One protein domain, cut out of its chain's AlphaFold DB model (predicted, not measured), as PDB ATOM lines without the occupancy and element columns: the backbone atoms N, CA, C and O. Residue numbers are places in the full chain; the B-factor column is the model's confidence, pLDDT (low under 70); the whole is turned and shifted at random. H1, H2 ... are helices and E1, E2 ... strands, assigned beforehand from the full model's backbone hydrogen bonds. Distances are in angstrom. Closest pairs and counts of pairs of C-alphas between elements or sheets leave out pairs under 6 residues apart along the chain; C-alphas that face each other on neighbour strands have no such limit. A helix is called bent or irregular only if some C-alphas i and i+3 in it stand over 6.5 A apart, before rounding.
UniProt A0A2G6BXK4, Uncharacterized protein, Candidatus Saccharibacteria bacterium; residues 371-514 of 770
ATOM      1  N   ALA A 371      36.029 -26.908  30.623       77.44
ATOM      2  CA  ALA A 371      37.016 -26.561  29.611       77.44
ATOM      3  C   ALA A 371      36.277 -26.224  28.304       77.44
ATOM      4  O   ALA A 371      35.875 -27.149  27.592       77.44
ATOM      5  N   PRO A 372      36.050 -24.933  27.993       76.62
ATOM      6  CA  PRO A 372      35.213 -24.559  26.863       76.62
ATOM      7  C   PRO A 372      35.845 -25.009  25.546       76.62
ATOM      8  O   PRO A 372      37.044 -24.824  25.312       76.62
ATOM      9  N   ARG A 373      35.034 -25.609  24.673       80.81
ATOM     10  CA  ARG A 373      35.470 -25.982  23.325       80.81
ATOM     11  C   ARG A 373      35.564 -24.755  22.438       80.81
ATOM     12  O   ARG A 373      34.755 -23.838  22.545       80.81
ATOM     13  N   THR A 374      36.520 -24.770  21.516       77.94
ATOM     14  CA  THR A 374      36.537 -23.784  20.439       77.94
ATOM     15  C   THR A 374      35.312 -23.988  19.554       77.94
ATOM     16  O   THR A 374      35.031 -25.115  19.140       77.94
ATOM     17  N   LEU A 375      34.595 -22.908  19.262       75.31
ATOM     18  CA  LEU A 375      33.532 -22.893  18.276       75.31
ATOM     19  C   LEU A 375      34.151 -23.210  16.910       75.31
ATOM     20  O   LEU A 375      34.929 -22.430  16.364       75.31
ATOM     21  N   SER A 376      33.854 -24.396  16.392       66.81
ATOM     22  CA  SER A 376      34.054 -24.711  14.982       66.81
ATOM     23  C   SER A 376      32.916 -24.113  14.159       66.81
ATOM     24  O   SER A 376      31.888 -23.749  14.726       66.81
ATOM     25  N   GLU A 377      33.080 -24.072  12.832       65.38
ATOM     26  CA  GLU A 377      31.995 -23.730  11.907       65.38
ATOM     27  C   GLU A 377      30.697 -24.397  12.343       65.38
ATOM     28  O   GLU A 377      30.628 -25.627  12.380       65.38
ATOM     29  N   MET A 378      29.699 -23.587  12.708       65.44
ATOM     30  CA  MET A 378      28.368 -24.115  12.953       65.44
ATOM     31  C   MET A 378      27.840 -24.571  11.592       65.44
ATOM     32  O   MET A 378      27.662 -23.725  10.711       65.44
ATOM     33  N   PRO A 379      27.666 -25.883  11.363       58.81
ATOM     34  CA  PRO A 379      27.183 -26.345  10.076       58.81
ATOM     35  C   PRO A 379      25.796 -25.747   9.823       58.81
ATOM     36  O   PRO A 379      25.002 -25.576  10.751       58.81
ATOM     37  N   ALA A 380      25.497 -25.437   8.557       59.50
ATOM     38  CA  ALA A 380      24.111 -25.241   8.158       59.50
ATOM     39  C   ALA A 380      23.341 -26.500   8.569       59.50
ATOM     40  O   ALA A 380      23.830 -27.618   8.386       59.50
ATOM     41  N   PHE A 381      22.177 -26.334   9.188       58.22
ATOM     42  CA  PHE A 381      21.469 -27.477   9.729       58.22
ATOM     43  C   PHE A 381      20.919 -28.306   8.557       58.22
ATOM     44  O   PHE A 381      19.891 -27.977   7.970       58.22
ATOM     45  N   ASP A 382      21.587 -29.416   8.214       55.97
ATOM     46  CA  ASP A 382      21.231 -30.309   7.089       55.97
ATOM     47  C   ASP A 382      19.784 -30.850   7.162       55.97
ATOM     48  O   ASP A 382      19.274 -31.485   6.238       55.97
ATOM     49  N   ASN A 383      19.111 -30.626   8.291       59.00
ATOM     50  CA  ASN A 383      17.796 -31.122   8.646       59.00
ATOM     51  C   ASN A 383      16.812 -30.009   9.044       59.00
ATOM     52  O   ASN A 383      15.882 -30.304   9.789       59.00
ATOM     53  N   GLY A 384      16.994 -28.768   8.590       59.53
ATOM     54  CA  GLY A 384      16.184 -27.619   9.022       59.53
ATOM     55  C   GLY A 384      14.660 -27.809   8.957       59.53
ATOM     56  O   GLY A 384      13.923 -27.417   9.857       59.53
ATOM     57  N   TYR A 385      14.187 -28.577   7.970       65.38
ATOM     58  CA  TYR A 385      12.775 -28.961   7.812       65.38
ATOM     59  C   TYR A 385      12.260 -29.997   8.831       65.38
ATOM     60  O   TYR A 385      11.067 -30.315   8.836       65.38
ATOM     61  N   LYS A 386      13.129 -30.612   9.642       78.38
ATOM     62  CA  LYS A 386      12.705 -31.575  10.666       78.38
ATOM     63  C   LYS A 386      12.021 -30.842  11.807       78.38
ATOM     64  O   LYS A 386      12.467 -29.796  12.268       78.38
ATOM     65  N   THR A 387      10.961 -31.460  12.309       81.00
ATOM     66  CA  THR A 387      10.199 -30.969  13.452       81.00
ATOM     67  C   THR A 387      10.433 -31.850  14.673       81.00
ATOM     68  O   THR A 387      10.387 -33.084  14.594       81.00
ATOM     69  N   LEU A 388      10.661 -31.213  15.815       82.06
ATOM     70  CA  LEU A 388      10.693 -31.826  17.131       82.06
ATOM     71  C   LEU A 388       9.252 -32.081  17.578       82.06
ATOM     72  O   LEU A 388       8.467 -31.147  17.720       82.06
ATOM     73  N   ASP A 389       8.898 -33.349  17.777       83.69
ATOM     74  CA  ASP A 389       7.572 -33.733  18.265       83.69
ATOM     75  C   ASP A 389       7.510 -33.581  19.793       83.69
ATOM     76  O   ASP A 389       8.163 -34.331  20.530       83.69
ATOM     77  N   LEU A 390       6.715 -32.608  20.249       81.19
ATOM     78  CA  LEU A 390       6.457 -32.300  21.657       81.19
ATOM     79  C   LEU A 390       5.004 -32.610  22.053       81.19
ATOM     80  O   LEU A 390       4.572 -32.266  23.156       81.19
ATOM     81  N   SER A 391       4.257 -33.336  21.209       78.25
ATOM     82  CA  SER A 391       2.841 -33.688  21.426       78.25
ATOM     83  C   SER A 391       2.576 -34.410  22.755       78.25
ATOM     84  O   SER A 391       1.465 -34.382  23.286       78.25
ATOM     85  N   ARG A 392       3.600 -35.073  23.306       78.88
ATOM     86  CA  ARG A 392       3.540 -35.852  24.554       78.88
ATOM     87  C   ARG A 392       4.379 -35.277  25.688       78.88
ATOM     88  O   ARG A 392       4.355 -35.847  26.779       78.88
ATOM     89  N   ALA A 393       5.087 -34.180  25.433       80.50
ATOM     90  CA  ALA A 393       6.022 -33.598  26.373       80.50
ATOM     91  C   ALA A 393       5.276 -33.126  27.634       80.50
ATOM     92  O   ALA A 393       4.298 -32.377  27.579       80.50
ATOM     93  N   ARG A 394       5.696 -33.640  28.790       83.06
ATOM     94  CA  ARG A 394       5.163 -33.318  30.123       83.06
ATOM     95  C   ARG A 394       6.316 -33.385  31.113       83.06
ATOM     96  O   ARG A 394       7.274 -34.098  30.853       83.06
ATOM     97  N   SER A 395       6.180 -32.724  32.253       84.38
ATOM     98  CA  SER A 395       7.014 -32.962  33.429       84.38
ATOM     99  C   SER A 395       6.222 -32.665  34.699       84.38
ATOM    100  O   SER A 395       5.253 -31.897  34.656       84.38
ATOM    101  N   GLU A 396       6.618 -33.304  35.797       83.81
ATOM    102  CA  GLU A 396       6.118 -33.016  37.146       83.81
ATOM    103  C   GLU A 396       7.009 -32.008  37.879       83.81
ATOM    104  O   GLU A 396       6.525 -31.329  38.783       83.81
ATOM    105  N   LYS A 397       8.285 -31.863  37.479       83.62
ATOM    106  CA  LYS A 397       9.175 -30.848  38.050       83.62
ATOM    107  C   LYS A 397       8.671 -29.473  37.641       83.62
ATOM    108  O   LYS A 397       8.596 -29.165  36.451       83.62
ATOM    109  N   THR A 398       8.333 -28.662  38.633       79.06
ATOM    110  CA  THR A 398       7.923 -27.276  38.420       79.06
ATOM    111  C   THR A 398       9.019 -26.332  38.870       79.06
ATOM    112  O   THR A 398       9.740 -26.628  39.820       79.06
ATOM    113  N   ILE A 399       9.158 -25.222  38.160       73.50
ATOM    114  CA  ILE A 399      10.054 -24.131  38.516       73.50
ATOM    115  C   ILE A 399       9.272 -22.825  38.458       73.50
ATOM    116  O   ILE A 399       8.389 -22.658  37.615       73.50
ATOM    117  N   THR A 400       9.620 -21.910  39.349       66.75
ATOM    118  CA  THR A 400       9.027 -20.581  39.409       66.75
ATOM    119  C   THR A 400      10.006 -19.574  38.835       66.75
ATOM    120  O   THR A 400      11.133 -19.456  39.317       66.75
ATOM    121  N   THR A 401       9.568 -18.821  37.830       60.66
ATOM    122  CA  THR A 401      10.308 -17.656  37.340       60.66
ATOM    123  C   THR A 401       9.645 -16.382  37.853       60.66
ATOM    124  O   THR A 401       8.418 -16.230  37.828       60.66
ATOM    125  N   VAL A 402      10.461 -15.459  38.365       53.12
ATOM    126  CA  VAL A 402       9.992 -14.146  38.819       53.12
ATOM    127  C   VAL A 402       9.943 -13.219  37.610       53.12
ATOM    128  O   VAL A 402      10.969 -12.735  37.137       53.12
ATOM    129  N   ASN A 403       8.742 -12.956  37.096       51.03
ATOM    130  CA  ASN A 403       8.554 -11.925  36.080       51.03
ATOM    131  C   ASN A 403       8.419 -10.547  36.749       51.03
ATOM    132  O   ASN A 403       7.439 -10.275  37.455       51.03
ATOM    133  N   LYS A 404       9.397  -9.672  36.479       40.72
ATOM    134  CA  LYS A 404       9.511  -8.298  36.999       40.72
ATOM    135  C   LYS A 404       8.249  -7.450  36.855       40.72
ATOM    136  O   LYS A 404       8.005  -6.585  37.690       40.72
ATOM    137  N   ASP A 405       7.456  -7.681  35.812       39.66
ATOM    138  CA  ASP A 405       6.372  -6.763  35.451       39.66
ATOM    139  C   ASP A 405       5.013  -7.143  36.054       39.66
ATOM    140  O   ASP A 405       4.044  -6.402  35.880       39.66
ATOM    141  N   LYS A 406       4.898  -8.289  36.746       38.53
ATOM    142  CA  LYS A 406       3.586  -8.779  37.210       38.53
ATOM    143  C   LYS A 406       3.504  -9.311  38.639       38.53
ATOM    144  O   LYS A 406       2.386  -9.582  39.061       38.53
ATOM    145  N   GLN A 407       4.611  -9.511  39.366       38.25
ATOM    146  CA  GLN A 407       4.604 -10.316  40.611       38.25
ATOM    147  C   GLN A 407       3.871 -11.671  40.447       38.25
ATOM    148  O   GLN A 407       3.397 -12.265  41.411       38.25
ATOM    149  N   LEU A 408       3.735 -12.148  39.207       38.84
ATOM    150  CA  LEU A 408       3.116 -13.420  38.889       38.84
ATOM    151  C   LEU A 408       4.259 -14.401  38.696       38.84
ATOM    152  O   LEU A 408       4.973 -14.344  37.694       38.84
ATOM    153  N   GLU A 409       4.428 -15.264  39.690       51.44
ATOM    154  CA  GLU A 409       5.184 -16.500  39.566       51.44
ATOM    155  C   GLU A 409       4.655 -17.257  38.347       51.44
ATOM    156  O   GLU A 409       3.515 -17.729  38.337       51.44
ATOM    157  N   SER A 410       5.451 -17.314  37.278       55.41
ATOM    158  CA  SER A 410       5.116 -18.170  36.144       55.41
ATOM    159  C   SER A 410       5.623 -19.563  36.487       55.41
ATOM    160  O   SER A 410       6.827 -19.795  36.604       55.41
ATOM    161  N   LEU A 411       4.682 -20.469  36.755       61.66
ATOM    162  CA  LEU A 411       4.986 -21.847  37.110       61.66
ATOM    163  C   LEU A 411       5.217 -22.642  35.829       61.66
ATOM    164  O   LEU A 411       4.276 -23.071  35.165       61.66
ATOM    165  N   HIS A 412       6.474 -22.880  35.491       73.50
ATOM    166  CA  HIS A 412       6.822 -23.684  34.329       73.50
ATOM    167  C   HIS A 412       7.116 -25.127  34.726       73.50
ATOM    168  O   HIS A 412       7.519 -25.413  35.852       73.50
ATOM    169  N   ARG A 413       6.932 -26.064  33.795       83.88
ATOM    170  CA  ARG A 413       7.293 -27.476  33.979       83.88
ATOM    171  C   ARG A 413       8.614 -27.766  33.279       83.88
ATOM    172  O   ARG A 413       8.657 -27.763  32.052       83.88
ATOM    173  N   GLN A 414       9.675 -28.033  34.030       87.31
ATOM    174  CA  GLN A 414      11.008 -28.283  33.477       87.31
ATOM    175  C   GLN A 414      11.105 -29.701  32.918       87.31
ATOM    176  O   GLN A 414      10.830 -30.661  33.631       87.31
ATOM    177  N   VAL A 415      11.496 -29.846  31.651       91.19
ATOM    178  CA  VAL A 415      11.698 -31.156  31.008       91.19
ATOM    179  C   VAL A 415      13.169 -31.516  30.833       91.19
ATOM    180  O   VAL A 415      13.502 -32.699  30.793       91.19
ATOM    181  N   ALA A 416      14.042 -30.515  30.726       93.00
ATOM    182  CA  ALA A 416      15.480 -30.709  30.648       93.00
ATOM    183  C   ALA A 416      16.232 -29.467  31.139       93.00
ATOM    184  O   ALA A 416      15.700 -28.356  31.118       93.00
ATOM    185  N   GLU A 417      17.484 -29.653  31.534       93.88
ATOM    186  CA  GLU A 417      18.400 -28.590  31.936       93.88
ATOM    187  C   GLU A 417      19.796 -28.858  31.375       93.88
ATOM    188  O   GLU A 417      20.262 -29.994  31.368       93.88
ATOM    189  N   VAL A 418      20.476 -27.811  30.923       92.69
ATOM    190  CA  VAL A 418      21.911 -27.823  30.655       92.69
ATOM    191  C   VAL A 418      22.616 -27.142  31.811       92.69
ATOM    192  O   VAL A 418      22.328 -25.981  32.097       92.69
ATOM    193  N   TYR A 419      23.572 -27.826  32.425       87.50
ATOM    194  CA  TYR A 419      24.395 -27.272  33.498       87.50
ATOM    195  C   TYR A 419      25.822 -27.835  33.458       87.50
ATOM    196  O   TYR A 419      26.130 -28.764  32.702       87.50
ATOM    197  N   ALA A 420      26.707 -27.249  34.264       81.81
ATOM    198  CA  ALA A 420      28.078 -27.713  34.431       81.81
ATOM    199  C   ALA A 420      28.131 -29.048  35.192       81.81
ATOM    200  O   ALA A 420      27.836 -29.102  36.383       81.81
ATOM    201  N   ASP A 421      28.556 -30.124  34.528       77.75
ATOM    202  CA  ASP A 421      28.802 -31.428  35.159       77.75
ATOM    203  C   ASP A 421      30.281 -31.798  35.005       77.75
ATOM    204  O   ASP A 421      30.700 -32.499  34.074       77.75
ATOM    205  N   GLY A 422      31.105 -31.237  35.891       71.62
ATOM    206  CA  GLY A 422      32.553 -31.374  35.821       71.62
ATOM    207  C   GLY A 422      33.119 -30.729  34.553       71.62
ATOM    208  O   GLY A 422      33.009 -29.530  34.346       71.62
ATOM    209  N   SER A 423      33.753 -31.515  33.680       73.75
ATOM    210  CA  SER A 423      34.566 -30.977  32.576       73.75
ATOM    211  C   SER A 423      33.795 -30.351  31.405       73.75
ATOM    212  O   SER A 423      34.424 -29.849  30.475       73.75
ATOM    213  N   SER A 424      32.462 -30.437  31.382       79.12
ATOM    214  CA  SER A 424      31.640 -30.027  30.234       79.12
ATOM    215  C   SER A 424      30.237 -29.596  30.649       79.12
ATOM    216  O   SER A 424      29.710 -30.100  31.641       79.12
ATOM    217  N   ALA A 425      29.597 -28.767  29.827       85.94
ATOM    218  CA  ALA A 425      28.171 -28.482  29.947       85.94
ATOM    219  C   ALA A 425      27.345 -29.653  29.382       85.94
ATOM    220  O   ALA A 425      27.509 -30.023  28.212       85.94
ATOM    221  N   ARG A 426      26.472 -30.258  30.194       88.31
ATOM    222  CA  ARG A 426      25.689 -31.450  29.822       88.31
ATOM    223  C   ARG A 426      24.196 -31.182  29.851       88.31
ATOM    224  O   ARG A 426      23.709 -30.574  30.792       88.31
ATOM    225  N   LEU A 427      23.493 -31.701  28.844       92.62
ATOM    226  CA  LEU A 427      22.035 -31.751  28.819       92.62
ATOM    227  C   LEU A 427      21.553 -32.932  29.671       92.62
ATOM    228  O   LEU A 427      21.889 -34.085  29.404       92.62
ATOM    229  N   HIS A 428      20.765 -32.629  30.692       92.88
ATOM    230  CA  HIS A 428      20.115 -33.579  31.578       92.88
ATOM    231  C   HIS A 428      18.604 -33.540  31.352       92.88
ATOM    232  O   HIS A 428      17.996 -32.471  31.390       92.88
ATOM    233  N   PHE A 429      17.986 -34.701  31.142       92.75
ATOM    234  CA  PHE A 429      16.530 -34.822  31.073       92.75
ATOM    235  C   PHE A 429      15.964 -35.124  32.451       92.75
ATOM    236  O   PHE A 429      16.434 -36.037  33.133       92.75
ATOM    237  N   GLU A 430      14.921 -34.396  32.834       90.50
ATOM    238  CA  GLU A 430      14.273 -34.613  34.120       90.50
ATOM    239  C   GLU A 430      13.668 -36.015  34.187       90.50
ATOM    240  O   GLU A 430      13.015 -36.481  33.254       90.50
ATOM    241  N   THR A 431      13.838 -36.693  35.320       86.00
ATOM    242  CA  THR A 431      13.340 -38.072  35.495       86.00
ATOM    243  C   THR A 431      11.820 -38.188  35.362       86.00
ATOM    244  O   THR A 431      11.310 -39.232  34.958       86.00
ATOM    245  N   THR A 432      11.097 -37.112  35.674       84.75
ATOM    246  CA  THR A 432       9.639 -37.011  35.534       84.75
ATOM    247  C   THR A 432       9.209 -36.483  34.164       84.75
ATOM    248  O   THR A 432       8.009 -36.363  33.901       84.75
ATOM    249  N   ALA A 433      10.156 -36.184  33.265       86.62
ATOM    250  CA  ALA A 433       9.845 -35.733  31.922       86.62
ATOM    251  C   ALA A 433       9.349 -36.889  31.047       86.62
ATOM    252  O   ALA A 433      10.032 -37.886  30.816       86.62
ATOM    253  N   ASN A 434       8.165 -36.720  30.466       87.44
ATOM    254  CA  ASN A 434       7.619 -37.622  29.460       87.44
ATOM    255  C   ASN A 434       8.037 -37.170  28.053       87.44
ATOM    256  O   ASN A 434       7.217 -36.680  27.274       87.44
ATOM    257  N   LEU A 435       9.323 -37.299  27.731       86.94
ATOM    258  CA  LEU A 435       9.853 -37.075  26.382       86.94
ATOM    259  C   LEU A 435      10.134 -38.417  25.708       86.94
ATOM    260  O   LEU A 435      10.716 -39.311  26.321       86.94
ATOM    261  N   SER A 436       9.756 -38.562  24.434       88.31
ATOM    262  CA  SER A 436      10.115 -39.766  23.675       88.31
ATOM    263  C   SER A 436      11.636 -39.857  23.499       88.31
ATOM    264  O   SER A 436      12.300 -38.828  23.398       88.31
ATOM    265  N   GLU A 437      12.195 -41.066  23.398       90.88
ATOM    266  CA  GLU A 437      13.640 -41.256  23.157       90.88
ATOM    267  C   GLU A 437      14.109 -40.524  21.887       90.88
ATOM    268  O   GLU A 437      15.207 -39.975  21.843       90.88
ATOM    269  N   LYS A 438      13.251 -40.465  20.858       90.06
ATOM    270  CA  LYS A 438      13.513 -39.679  19.649       90.06
ATOM    271  C   LYS A 438      13.614 -38.184  19.978       90.06
ATOM    272  O   LYS A 438      14.583 -37.557  19.579       90.06
ATOM    273  N   THR A 439      12.647 -37.638  20.716       89.31
ATOM    274  CA  THR A 439      12.625 -36.221  21.127       89.31
ATOM    275  C   THR A 439      13.856 -35.862  21.964       89.31
ATOM    276  O   THR A 439      14.432 -34.801  21.766       89.31
ATOM    277  N   GLN A 440      14.291 -36.753  22.862       92.06
ATOM    278  CA  GLN A 440      15.505 -36.559  23.663       92.06
ATOM    279  C   GLN A 440      16.758 -36.486  22.777       92.06
ATOM    280  O   GLN A 440      17.497 -35.511  22.848       92.06
ATOM    281  N   LYS A 441      16.948 -37.450  21.866       91.25
ATOM    282  CA  LYS A 441      18.079 -37.447  20.916       91.25
ATOM    283  C   LYS A 441      18.072 -36.238  19.984       91.25
ATOM    284  O   LYS A 441      19.126 -35.705  19.648       91.25
ATOM    285  N   ASP A 442      16.888 -35.815  19.552       89.62
ATOM    286  CA  ASP A 442      16.728 -34.628  18.716       89.62
ATOM    287  C   ASP A 442      17.144 -33.356  19.482       89.62
ATOM    288  O   ASP A 442      17.870 -32.530  18.933       89.62
ATOM    289  N   LEU A 443      16.768 -33.227  20.762       90.75
ATOM    290  CA  LEU A 443      17.206 -32.127  21.634       90.75
ATOM    291  C   LEU A 443      18.717 -32.151  21.904       90.75
ATOM    292  O   LEU A 443      19.361 -31.107  21.837       90.75
ATOM    293  N   GLU A 444      19.297 -33.325  22.169       91.94
ATOM    294  CA  GLU A 444      20.747 -33.491  22.354       91.94
ATOM    295  C   GLU A 444      21.534 -33.040  21.122       91.94
ATOM    296  O   GLU A 444      22.547 -32.356  21.250       91.94
ATOM    297  N   MET A 445      21.057 -33.395  19.928       88.19
ATOM    298  CA  MET A 445      21.675 -32.999  18.664       88.19
ATOM    299  C   MET A 445      21.617 -31.482  18.456       88.19
ATOM    300  O   MET A 445      22.637 -30.886  18.131       88.19
ATOM    301  N   ILE A 446      20.464 -30.845  18.695       88.06
ATOM    302  CA  ILE A 446      20.329 -29.381  18.587       88.06
ATOM    303  C   ILE A 446      21.241 -28.677  19.603       88.06
ATOM    304  O   ILE A 446      21.919 -27.709  19.261       88.06
ATOM    305  N   TYR A 447      21.299 -29.170  20.844       90.19
ATOM    306  CA  TYR A 447      22.183 -28.611  21.867       90.19
ATOM    307  C   TYR A 447      23.666 -28.789  21.515       90.19
ATOM    308  O   TYR A 447      24.447 -27.859  21.701       90.19
ATOM    309  N   SER A 448      24.063 -29.946  20.978       87.69
ATOM    310  CA  SER A 448      25.455 -30.219  20.598       87.69
ATOM    311  C   SER A 448      26.014 -29.187  19.614       87.69
ATOM    312  O   SER A 448      27.210 -28.900  19.663       87.69
ATOM    313  N   ASP A 449      25.171 -28.612  18.755       84.12
ATOM    314  CA  ASP A 449      25.575 -27.584  17.791       84.12
ATOM    315  C   ASP A 449      25.866 -26.232  18.452       84.12
ATOM    316  O   ASP A 449      26.770 -25.513  18.029       84.12
ATOM    317  N   VAL A 450      25.118 -25.879  19.501       88.19
ATOM    318  CA  VAL A 450      25.284 -24.617  20.249       88.19
ATOM    319  C   VAL A 450      26.158 -24.773  21.499       88.19
ATOM    320  O   VAL A 450      26.487 -23.785  22.159       88.19
ATOM    321  N   GLN A 451      26.573 -26.001  21.821       89.19
ATOM    322  CA  GLN A 451      27.348 -26.338  23.014       89.19
ATOM    323  C   GLN A 451      28.606 -25.470  23.195       89.19
ATOM    324  O   GLN A 451      28.816 -25.013  24.318       89.19
ATOM    325  N   PRO A 452      29.428 -25.173  22.165       86.88
ATOM    326  CA  PRO A 452      30.611 -24.335  22.366       86.88
ATOM    327  C   PRO A 452      30.276 -22.912  22.844       86.88
ATOM    328  O   PRO A 452      31.009 -22.354  23.660       86.88
ATOM    329  N   MET A 453      29.152 -22.335  22.396       88.44
ATOM    330  CA  MET A 453      28.682 -21.030  22.884       88.44
ATOM    331  C   MET A 453      28.202 -21.116  24.335       88.44
ATOM    332  O   MET A 453      28.564 -20.266  25.149       88.44
ATOM    333  N   ALA A 454      27.434 -22.157  24.675       90.69
ATOM    334  CA  ALA A 454      26.978 -22.389  26.044       90.69
ATOM    335  C   ALA A 454      28.161 -22.585  27.007       90.69
ATOM    336  O   ALA A 454      28.206 -21.958  28.061       90.69
ATOM    337  N   GLU A 455      29.158 -23.385  26.625       88.81
ATOM    338  CA  GLU A 455      30.371 -23.598  27.418       88.81
ATOM    339  C   GLU A 455      31.198 -22.312  27.565       88.81
ATOM    340  O   GLU A 455      31.715 -22.054  28.651       88.81
ATOM    341  N   ALA A 456      31.301 -21.480  26.521       86.25
ATOM    342  CA  ALA A 456      31.969 -20.179  26.600       86.25
ATOM    343  C   ALA A 456      31.265 -19.228  27.587       86.25
ATOM    344  O   ALA A 456      31.920 -18.587  28.417       86.25
ATOM    345  N   ALA A 457      29.932 -19.175  27.537       88.75
ATOM    346  CA  ALA A 457      29.130 -18.375  28.455       88.75
ATOM    347  C   ALA A 457      29.212 -18.914  29.896       88.75
ATOM    348  O   ALA A 457      29.362 -18.143  30.843       88.75
ATOM    349  N   MET A 458      29.198 -20.237  30.085       87.44
ATOM    350  CA  MET A 458      29.344 -20.847  31.411       87.44
ATOM    351  C   MET A 458      30.731 -20.608  32.009       87.44
ATOM    352  O   MET A 458      30.843 -20.163  33.152       87.44
ATOM    353  N   HIS A 459      31.796 -20.821  31.235       83.12
ATOM    354  CA  HIS A 459      33.181 -20.681  31.697       83.12
ATOM    355  C   HIS A 459      33.508 -19.278  32.235       83.12
ATOM    356  O   HIS A 459      34.302 -19.112  33.156       83.12
ATOM    357  N   THR A 460      32.882 -18.248  31.673       78.50
ATOM    358  CA  THR A 460      33.096 -16.840  32.047       78.50
ATOM    359  C   THR A 460      32.150 -16.332  33.130       78.50
ATOM    360  O   THR A 460      32.264 -15.180  33.571       78.50
ATOM    361  N   GLY A 461      31.240 -17.203  33.566       77.31
ATOM    362  CA  GLY A 461      30.183 -16.907  34.514       77.31
ATOM    363  C   GLY A 461      29.026 -16.123  33.918       77.31
ATOM    364  O   GLY A 461      28.179 -15.701  34.690       77.31
ATOM    365  N   ALA A 462      28.966 -15.904  32.599       84.69
ATOM    366  CA  ALA A 462      27.843 -15.258  31.911       84.69
ATOM    367  C   ALA A 462      26.553 -16.095  31.982       84.69
ATOM    368  O   ALA A 462      25.448 -15.550  31.976       84.69
ATOM    369  N   LEU A 463      26.701 -17.417  32.086       88.06
ATOM    370  CA  LEU A 463      25.615 -18.387  32.129       88.06
ATOM    371  C   LEU A 463      25.824 -19.391  33.273       88.06
ATOM    372  O   LEU A 463      26.925 -19.893  33.481       88.06
ATOM    373  N   LEU A 464      24.763 -19.705  34.001       83.69
ATOM    374  CA  LEU A 464      24.691 -20.773  34.989       83.69
ATOM    375  C   LEU A 464      24.075 -22.031  34.368       83.69
ATOM    376  O   LEU A 464      24.644 -23.115  34.484       83.69
ATOM    377  N   ASN A 465      22.931 -21.892  33.692       88.12
ATOM    378  CA  ASN A 465      22.209 -23.007  33.082       88.12
ATOM    379  C   ASN A 465      21.340 -22.588  31.881       88.12
ATOM    380  O   ASN A 465      21.094 -21.406  31.633       88.12
ATOM    381  N   ILE A 466      20.879 -23.590  31.129       93.12
ATOM    382  CA  ILE A 466      19.825 -23.463  30.111       93.12
ATOM    383  C   ILE A 466      18.681 -24.380  30.532       93.12
ATOM    384  O   ILE A 466      18.904 -25.566  30.751       93.12
ATOM    385  N   ARG A 467      17.458 -23.872  30.634       90.69
ATOM    386  CA  ARG A 467      16.288 -24.622  31.094       90.69
ATOM    387  C   ARG A 467      15.290 -24.777  29.962       90.69
ATOM    388  O   ARG A 467      14.782 -23.792  29.436       90.69
ATOM    389  N   PHE A 468      14.981 -26.023  29.618       90.44
ATOM    390  CA  PHE A 468      13.901 -26.356  28.699       90.44
ATOM    391  C   PHE A 468      12.644 -26.614  29.509       90.44
ATOM    392  O   PHE A 468      12.583 -27.545  30.324       90.44
ATOM    393  N   VAL A 469      11.630 -25.793  29.280       87.06
ATOM    394  CA  VAL A 469      10.398 -25.814  30.054       87.06
ATOM    395  C   VAL A 469       9.189 -25.911  29.148       87.06
ATOM    396  O   VAL A 469       9.252 -25.594  27.971       87.06
ATOM    397  N   ILE A 470       8.071 -26.360  29.695       80.00
ATOM    398  CA  ILE A 470       6.760 -26.307  29.057       80.00
ATOM    399  C   ILE A 470       5.898 -25.412  29.927       80.00
ATOM    400  O   ILE A 470       5.930 -25.546  31.156       80.00
ATOM    401  N   ASP A 471       5.128 -24.523  29.307       69.25
ATOM    402  CA  ASP A 471       4.245 -23.648  30.067       69.25
ATOM    403  C   ASP A 471       3.258 -24.463  30.929       69.25
ATOM    404  O   ASP A 471       2.685 -25.475  30.501       69.25
ATOM    405  N   GLY A 472       3.152 -24.086  32.203       54.50
ATOM    406  CA  GLY A 472       2.501 -24.855  33.255       54.50
ATOM    407  C   GLY A 472       1.335 -24.092  33.879       54.50
ATOM    408  O   GLY A 472       1.402 -22.896  34.099       54.50
ATOM    409  N   ILE A 473       0.241 -24.824  34.131       46.84
ATOM    410  CA  ILE A 473      -0.970 -24.470  34.904       46.84
ATOM    411  C   ILE A 473      -1.035 -23.002  35.390       46.84
ATOM    412  O   ILE A 473      -0.504 -22.681  36.448       46.84
ATOM    413  N   GLY A 474      -1.795 -22.150  34.693       45.00
ATOM    414  CA  GLY A 474      -2.179 -20.825  35.208       45.00
ATOM    415  C   GLY A 474      -2.160 -19.697  34.181       45.00
ATOM    416  O   GLY A 474      -2.892 -18.723  34.351       45.00
ATOM    417  N   SER A 475      -1.410 -19.844  33.086       45.66
ATOM    418  CA  SER A 475      -1.518 -18.934  31.948       45.66
ATOM    419  C   SER A 475      -2.857 -19.159  31.235       45.66
ATOM    420  O   SER A 475      -3.102 -20.194  30.617       45.66
ATOM    421  N   VAL A 476      -3.770 -18.192  31.359       38.88
ATOM    422  CA  VAL A 476      -5.050 -18.156  30.621       38.88
ATOM    423  C   VAL A 476      -4.816 -17.807  29.139       38.88
ATOM    424  O   VAL A 476      -5.746 -17.820  28.337       38.88
ATOM    425  N   THR A 477      -3.568 -17.540  28.754       44.75
ATOM    426  CA  THR A 477      -3.154 -17.222  27.392       44.75
ATOM    427  C   THR A 477      -2.023 -18.157  26.978       44.75
ATOM    428  O   THR A 477      -0.863 -17.857  27.198       44.75
ATOM    429  N   ASP A 478      -2.430 -19.266  26.357       46.75
ATOM    430  CA  ASP A 478      -1.774 -19.860  25.193       46.75
ATOM    431  C   ASP A 478      -0.406 -20.579  25.364       46.75
ATOM    432  O   ASP A 478       0.523 -20.082  25.971       46.75
ATOM    433  N   ASN A 479      -0.305 -21.792  24.782       51.12
ATOM    434  CA  ASN A 479       0.872 -22.684  24.662       51.12
ATOM    435  C   ASN A 479       2.096 -22.025  23.962       51.12
ATOM    436  O   ASN A 479       2.486 -22.444  22.864       51.12
ATOM    437  N   ASP A 480       2.596 -20.900  24.465       62.66
ATOM    438  CA  ASP A 480       3.528 -20.030  23.749       62.66
ATOM    439  C   ASP A 480       4.925 -20.652  23.715       62.66
ATOM    440  O   ASP A 480       5.445 -21.126  24.720       62.66
ATOM    441  N   PHE A 481       5.504 -20.701  22.518       64.88
ATOM    442  CA  PHE A 481       6.909 -21.023  22.329       64.88
ATOM    443  C   PHE A 481       7.694 -19.715  22.381       64.88
ATOM    444  O   PHE A 481       7.399 -18.806  21.601       64.88
ATOM    445  N   ASP A 482       8.647 -19.611  23.303       74.19
ATOM    446  CA  ASP A 482       9.393 -18.378  23.569       74.19
ATOM    447  C   ASP A 482      10.771 -18.691  24.170       74.19
ATOM    448  O   ASP A 482      10.997 -19.775  24.721       74.19
ATOM    449  N   GLY A 483      11.695 -17.742  24.061       78.19
ATOM    450  CA  GLY A 483      13.028 -17.808  24.645       78.19
ATOM    451  C   GLY A 483      13.348 -16.519  25.383       78.19
ATOM    452  O   GLY A 483      12.943 -15.443  24.957       78.19
ATOM    453  N   TYR A 484      14.043 -16.623  26.512       81.31
ATOM    454  CA  TYR A 484      14.610 -15.446  27.160       81.31
ATOM    455  C   TYR A 484      15.840 -15.794  27.992       81.31
ATOM    456  O   TYR A 484      15.848 -16.729  28.796       81.31
ATOM    457  N   TYR A 485      16.880 -14.987  27.851       82.56
ATOM    458  CA  TYR A 485      17.949 -14.888  28.824       82.56
ATOM    459  C   TYR A 485      17.484 -14.053  30.013       82.56
ATOM    460  O   TYR A 485      16.928 -12.962  29.869       82.56
ATOM    461  N   TYR A 486      17.734 -14.562  31.213       77.19
ATOM    462  CA  TYR A 486      17.476 -13.869  32.458       77.19
ATOM    463  C   TYR A 486      18.810 -13.512  33.131       77.19
ATOM    464  O   TYR A 486      19.395 -14.353  33.822       77.19
ATOM    465  N   PRO A 487      19.303 -12.266  32.967       72.62
ATOM    466  CA  PRO A 487      20.648 -11.857  33.390       72.62
ATOM    467  C   PRO A 487      20.946 -12.053  34.873       72.62
ATOM    468  O   PRO A 487      22.095 -12.183  35.282       72.62
ATOM    469  N   TYR A 488      19.910 -12.061  35.705       69.00
ATOM    470  CA  TYR A 488      20.062 -12.097  37.155       69.00
ATOM    471  C   TYR A 488      20.250 -13.504  37.712       69.00
ATOM    472  O   TYR A 488      21.050 -13.694  38.623       69.00
ATOM    473  N   GLU A 489      19.540 -14.479  37.150       71.50
ATOM    474  CA  GLU A 489      19.779 -15.905  37.406       71.50
ATOM    475  C   GLU A 489      20.912 -16.434  36.518       71.50
ATOM    476  O   GLU A 489      21.390 -17.548  36.722       71.50
ATOM    477  N   ARG A 490      21.349 -15.626  35.539       78.62
ATOM    478  CA  ARG A 490      22.281 -16.015  34.480       78.62
ATOM    479  C   ARG A 490      21.795 -17.289  33.794       78.62
ATOM    480  O   ARG A 490      22.568 -18.198  33.535       78.62
ATOM    481  N   ALA A 491      20.498 -17.360  33.527       83.44
ATOM    482  CA  ALA A 491      19.831 -18.549  33.022       83.44
ATOM    483  C   ALA A 491      19.184 -18.244  31.675       83.44
ATOM    484  O   ALA A 491      18.580 -17.187  31.507       83.44
ATOM    485  N   VAL A 492      19.289 -19.162  30.719       88.31
ATOM    486  CA  VAL A 492      18.473 -19.120  29.498       88.31
ATOM    487  C   VAL A 492      17.263 -20.011  29.701       88.31
ATOM    488  O   VAL A 492      17.409 -21.184  30.036       88.31
ATOM    489  N   TYR A 493      16.077 -19.479  29.455       85.69
ATOM    490  CA  TYR A 493      14.828 -20.221  29.471       85.69
ATOM    491  C   TYR A 493      14.334 -20.423  28.046       85.69
ATOM    492  O   TYR A 493      14.212 -19.471  27.283       85.69
ATOM    493  N   ILE A 494      14.034 -21.672  27.706       87.12
ATOM    494  CA  ILE A 494      13.441 -22.068  26.434       87.12
ATOM    495  C   ILE A 494      12.082 -22.690  26.732       87.12
ATOM    496  O   ILE A 494      11.998 -23.831  27.199       87.12
ATOM    497  N   ILE A 495      11.018 -21.933  26.482       81.62
ATOM    498  CA  ILE A 495       9.641 -22.400  26.619       81.62
ATOM    499  C   ILE A 495       9.282 -23.159  25.349       81.62
ATOM    500  O   ILE A 495       9.164 -22.580  24.280       81.62
ATOM    501  N   LEU A 496       9.106 -24.469  25.475       80.44
ATOM    502  CA  LEU A 496       8.685 -25.392  24.431       80.44
ATOM    503  C   LEU A 496       7.149 -25.415  24.329       80.44
ATOM    504  O   LEU A 496       6.472 -25.465  25.364       80.44
ATOM    505  N   PRO A 497       6.565 -25.451  23.116       74.06
ATOM    506  CA  PRO A 497       5.120 -25.415  22.968       74.06
ATOM    507  C   PRO A 497       4.496 -26.714  23.484       74.06
ATOM    508  O   PRO A 497       4.865 -27.825  23.084       74.06
ATOM    509  N   ALA A 498       3.505 -26.584  24.364       69.25
ATOM    510  CA  ALA A 498       2.794 -27.736  24.890       69.25
ATOM    511  C   ALA A 498       1.909 -28.369  23.803       69.25
ATOM    512  O   ALA A 498       0.959 -27.760  23.313       69.25
ATOM    513  N   ASN A 499       2.144 -29.648  23.518       68.94
ATOM    514  CA  ASN A 499       1.381 -30.453  22.562       68.94
ATOM    515  C   ASN A 499       1.503 -30.038  21.074       68.94
ATOM    516  O   ASN A 499       0.672 -30.468  20.273       68.94
ATOM    517  N   ASP A 500       2.506 -29.240  20.699       74.19
ATOM    518  CA  ASP A 500       2.775 -28.847  19.304       74.19
ATOM    519  C   ASP A 500       4.123 -29.429  18.826       74.19
ATOM    520  O   ASP A 500       4.716 -30.301  19.467       74.19
ATOM    521  N   SER A 501       4.606 -28.970  17.678       77.12
ATOM    522  CA  SER A 501       5.941 -29.243  17.165       77.12
ATOM    523  C   SER A 501       6.697 -27.947  16.887       77.12
ATOM    524  O   SER A 501       6.099 -26.913  16.603       77.12
ATOM    525  N   VAL A 502       8.024 -28.011  16.954       78.62
ATOM    526  CA  VAL A 502       8.910 -26.887  16.623       78.62
ATOM    527  C   VAL A 502       9.954 -27.349  15.614       78.62
ATOM    528  O   VAL A 502      10.425 -28.482  15.707       78.62
ATOM    529  N   SER A 503      10.296 -26.526  14.621       79.56
ATOM    530  CA  SER A 503      11.372 -26.893  13.691       79.56
ATOM    531  C   SER A 503      12.729 -26.856  14.400       79.56
ATOM    532  O   SER A 503      12.907 -26.157  15.402       79.56
ATOM    533  N   PHE A 504      13.695 -27.622  13.903       83.88
ATOM    534  CA  PHE A 504      15.025 -27.645  14.511       83.88
ATOM    535  C   PHE A 504      15.736 -26.301  14.335       83.88
ATOM    536  O   PHE A 504      16.358 -25.829  15.285       83.88
ATOM    537  N   ASP A 505      15.569 -25.657  13.177       78.25
ATOM    538  CA  ASP A 505      16.129 -24.329  12.908       78.25
ATOM    539  C   ASP A 505      15.568 -23.292  13.869       78.25
ATOM    540  O   ASP A 505      16.324 -22.532  14.470       78.25
ATOM    541  N   THR A 506      14.252 -23.326  14.094       78.88
ATOM    542  CA  THR A 506      13.583 -22.453  15.055       78.88
ATOM    543  C   THR A 506      14.215 -22.561  16.448       78.88
ATOM    544  O   THR A 506      14.572 -21.553  17.058       78.88
ATOM    545  N   LEU A 507      14.342 -23.788  16.964       83.62
ATOM    546  CA  LEU A 507      14.846 -24.025  18.315       83.62
ATOM    547  C   LEU A 507      16.332 -23.668  18.435       83.62
ATOM    548  O   LEU A 507      16.742 -23.047  19.416       83.62
ATOM    549  N   ARG A 508      17.132 -24.023  17.424       86.00
ATOM    550  CA  ARG A 508      18.550 -23.662  17.351       86.00
ATOM    551  C   ARG A 508      18.733 -22.146  17.328       86.00
ATOM    552  O   ARG A 508      19.560 -21.633  18.072       86.00
ATOM    553  N   GLN A 509      17.962 -21.431  16.512       82.69
ATOM    554  CA  GLN A 509      18.094 -19.986  16.349       82.69
ATOM    555  C   GLN A 509      17.766 -19.220  17.634       82.69
ATOM    556  O   GLN A 509      18.491 -18.284  17.972       82.69
ATOM    557  N   ILE A 510      16.737 -19.637  18.382       83.50
ATOM    558  CA  ILE A 510      16.464 -19.057  19.707       83.50
ATOM    559  C   ILE A 510      17.598 -19.358  20.675       83.50
ATOM    560  O   ILE A 510      18.054 -18.456  21.364       83.50
ATOM    561  N   LEU A 511      18.093 -20.598  20.726       89.06
ATOM    562  CA  LEU A 511      19.213 -20.928  21.609       89.06
ATOM    563  C   LEU A 511      20.427 -20.034  21.326       89.06
ATOM    564  O   LEU A 511      21.017 -19.500  22.259       89.06
ATOM    565  N   VAL A 512      20.775 -19.825  20.053       89.62
ATOM    566  CA  VAL A 512      21.861 -18.910  19.666       89.62
ATOM    567  C   VAL A 512      21.543 -17.464  20.064       89.62
ATOM    568  O   VAL A 512      22.433 -16.771  20.558       89.62
ATOM    569  N   HIS A 513      20.301 -17.007  19.879       89.31
ATOM    570  CA  HIS A 513      19.856 -15.661  20.263       89.31
ATOM    571  C   HIS A 513      20.021 -15.418  21.766       89.31
ATOM    572  O   HIS A 513      20.734 -14.500  22.171       89.31
ATOM    573  N   GLU A 514      19.468 -16.297  22.599       88.62
ATOM    574  CA  GLU A 514      19.524 -16.148  24.056       88.62
ATOM    575  C   GLU A 514      20.936 -16.344  24.620       88.62
ATOM    576  O   GLU A 514      21.353 -15.649  25.549       88.62
TER     577      GLU A 514
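Overview. This is residues 371 to 514 of the 770 residues of an uncharacterized protein of Candidatus Saccharibacteria bacterium (UniProt A0A2G6BXK4). A strongly twisted sheet of six strands, E2 to E7, has two helices, the sharply bent H1 and H2, over one face and no named helix over the other. E2 and the first part of E3 turn off from the rest as a hairpin, while the short strands E1 and E8 make a second small sheet near the first residues of H1 and H2. The printed part has 144 residues, with eight named strands and two named helices in the order E1 E2 E3 E4 H1 E5 E6 E7 E8 H2; the class is mixed. The large sheet is branched, its pairs antiparallel but for E5 and E7. The whole is compact, with a radius of gyration of the C-alphas of 14.8 A and spans of 43 by 34 by 26 A.

Arrangement. Start at E3, residues 409 to 421, which bends by 81 degrees at residue 413. On one side of it find E2, residues 398 to 402, and E4, residues 424 to 429; the three form a meander, each strand the antiparallel neighbour of the one before, and two hairpins. N 399 and O 412 are 2.8 A apart, N 428 and O 417 2.8 A. On the other side is antiparallel E5, residues 465 to 471, with N 418 and O 466 at 2.7 A. Next comes parallel E7, residues 491 to 496, with N 496 and O 469 at 2.7 A, then edge strand E6, residues 482 to 486, in a hairpin with E7, with N 486 and O 491 at 2.8 A. H1, residues 437 to 459, was assigned as one helix by its hydrogen bonds but is bent: C-alphas 449 and 452 are 7.5 A apart, and its arms H1a, 437 to 449, and H1b, 452 to 459, stand at 77 degrees. H1a is over E3 and E4 at a height over the sheet of 10.1 A, H1b over E3 at 8.0 A. H2, residues 504 to 514, is on the same face, over E6 and E7 at 9.6 A. H1a touches H2 with residues 446 to 447 alone, the closest C-alphas being those of Ile 446 and Arg 508, 6.1 A, at a steep tilt of 48 degrees. In H1a, H1b and H2 every O i to N i+4 pair is within hydrogen-bond range. E1, residues 387 to 389, is antiparallel to E8, residues 501 to 503, with N 388 and O 502 at 2.7 A; the closest C-alphas of E1 and H1a are those of Leu 388 and Thr 439, 6.2 A.

Along the chain. Find C-alpha 387 at (10.199, -30.969, 13.452), where E1 begins. E3 runs 28.3 A from C-alpha 409 at (5.184, -16.500, 39.566), H1a 18.9 A, E5 18.2 A and H2 15.6 A, ending at C-alpha 514 at (19.524, -16.148, 24.056).

Size, cuts and confidence. The C-alphas of Thr 374 and Val 476 are the farthest apart, 43.2 A. The printed part has no cut and no long link. Look for pLDDT under 70 at residues 376 to 385, 400 to 411, 471 to 481, 488 and 498 to 499.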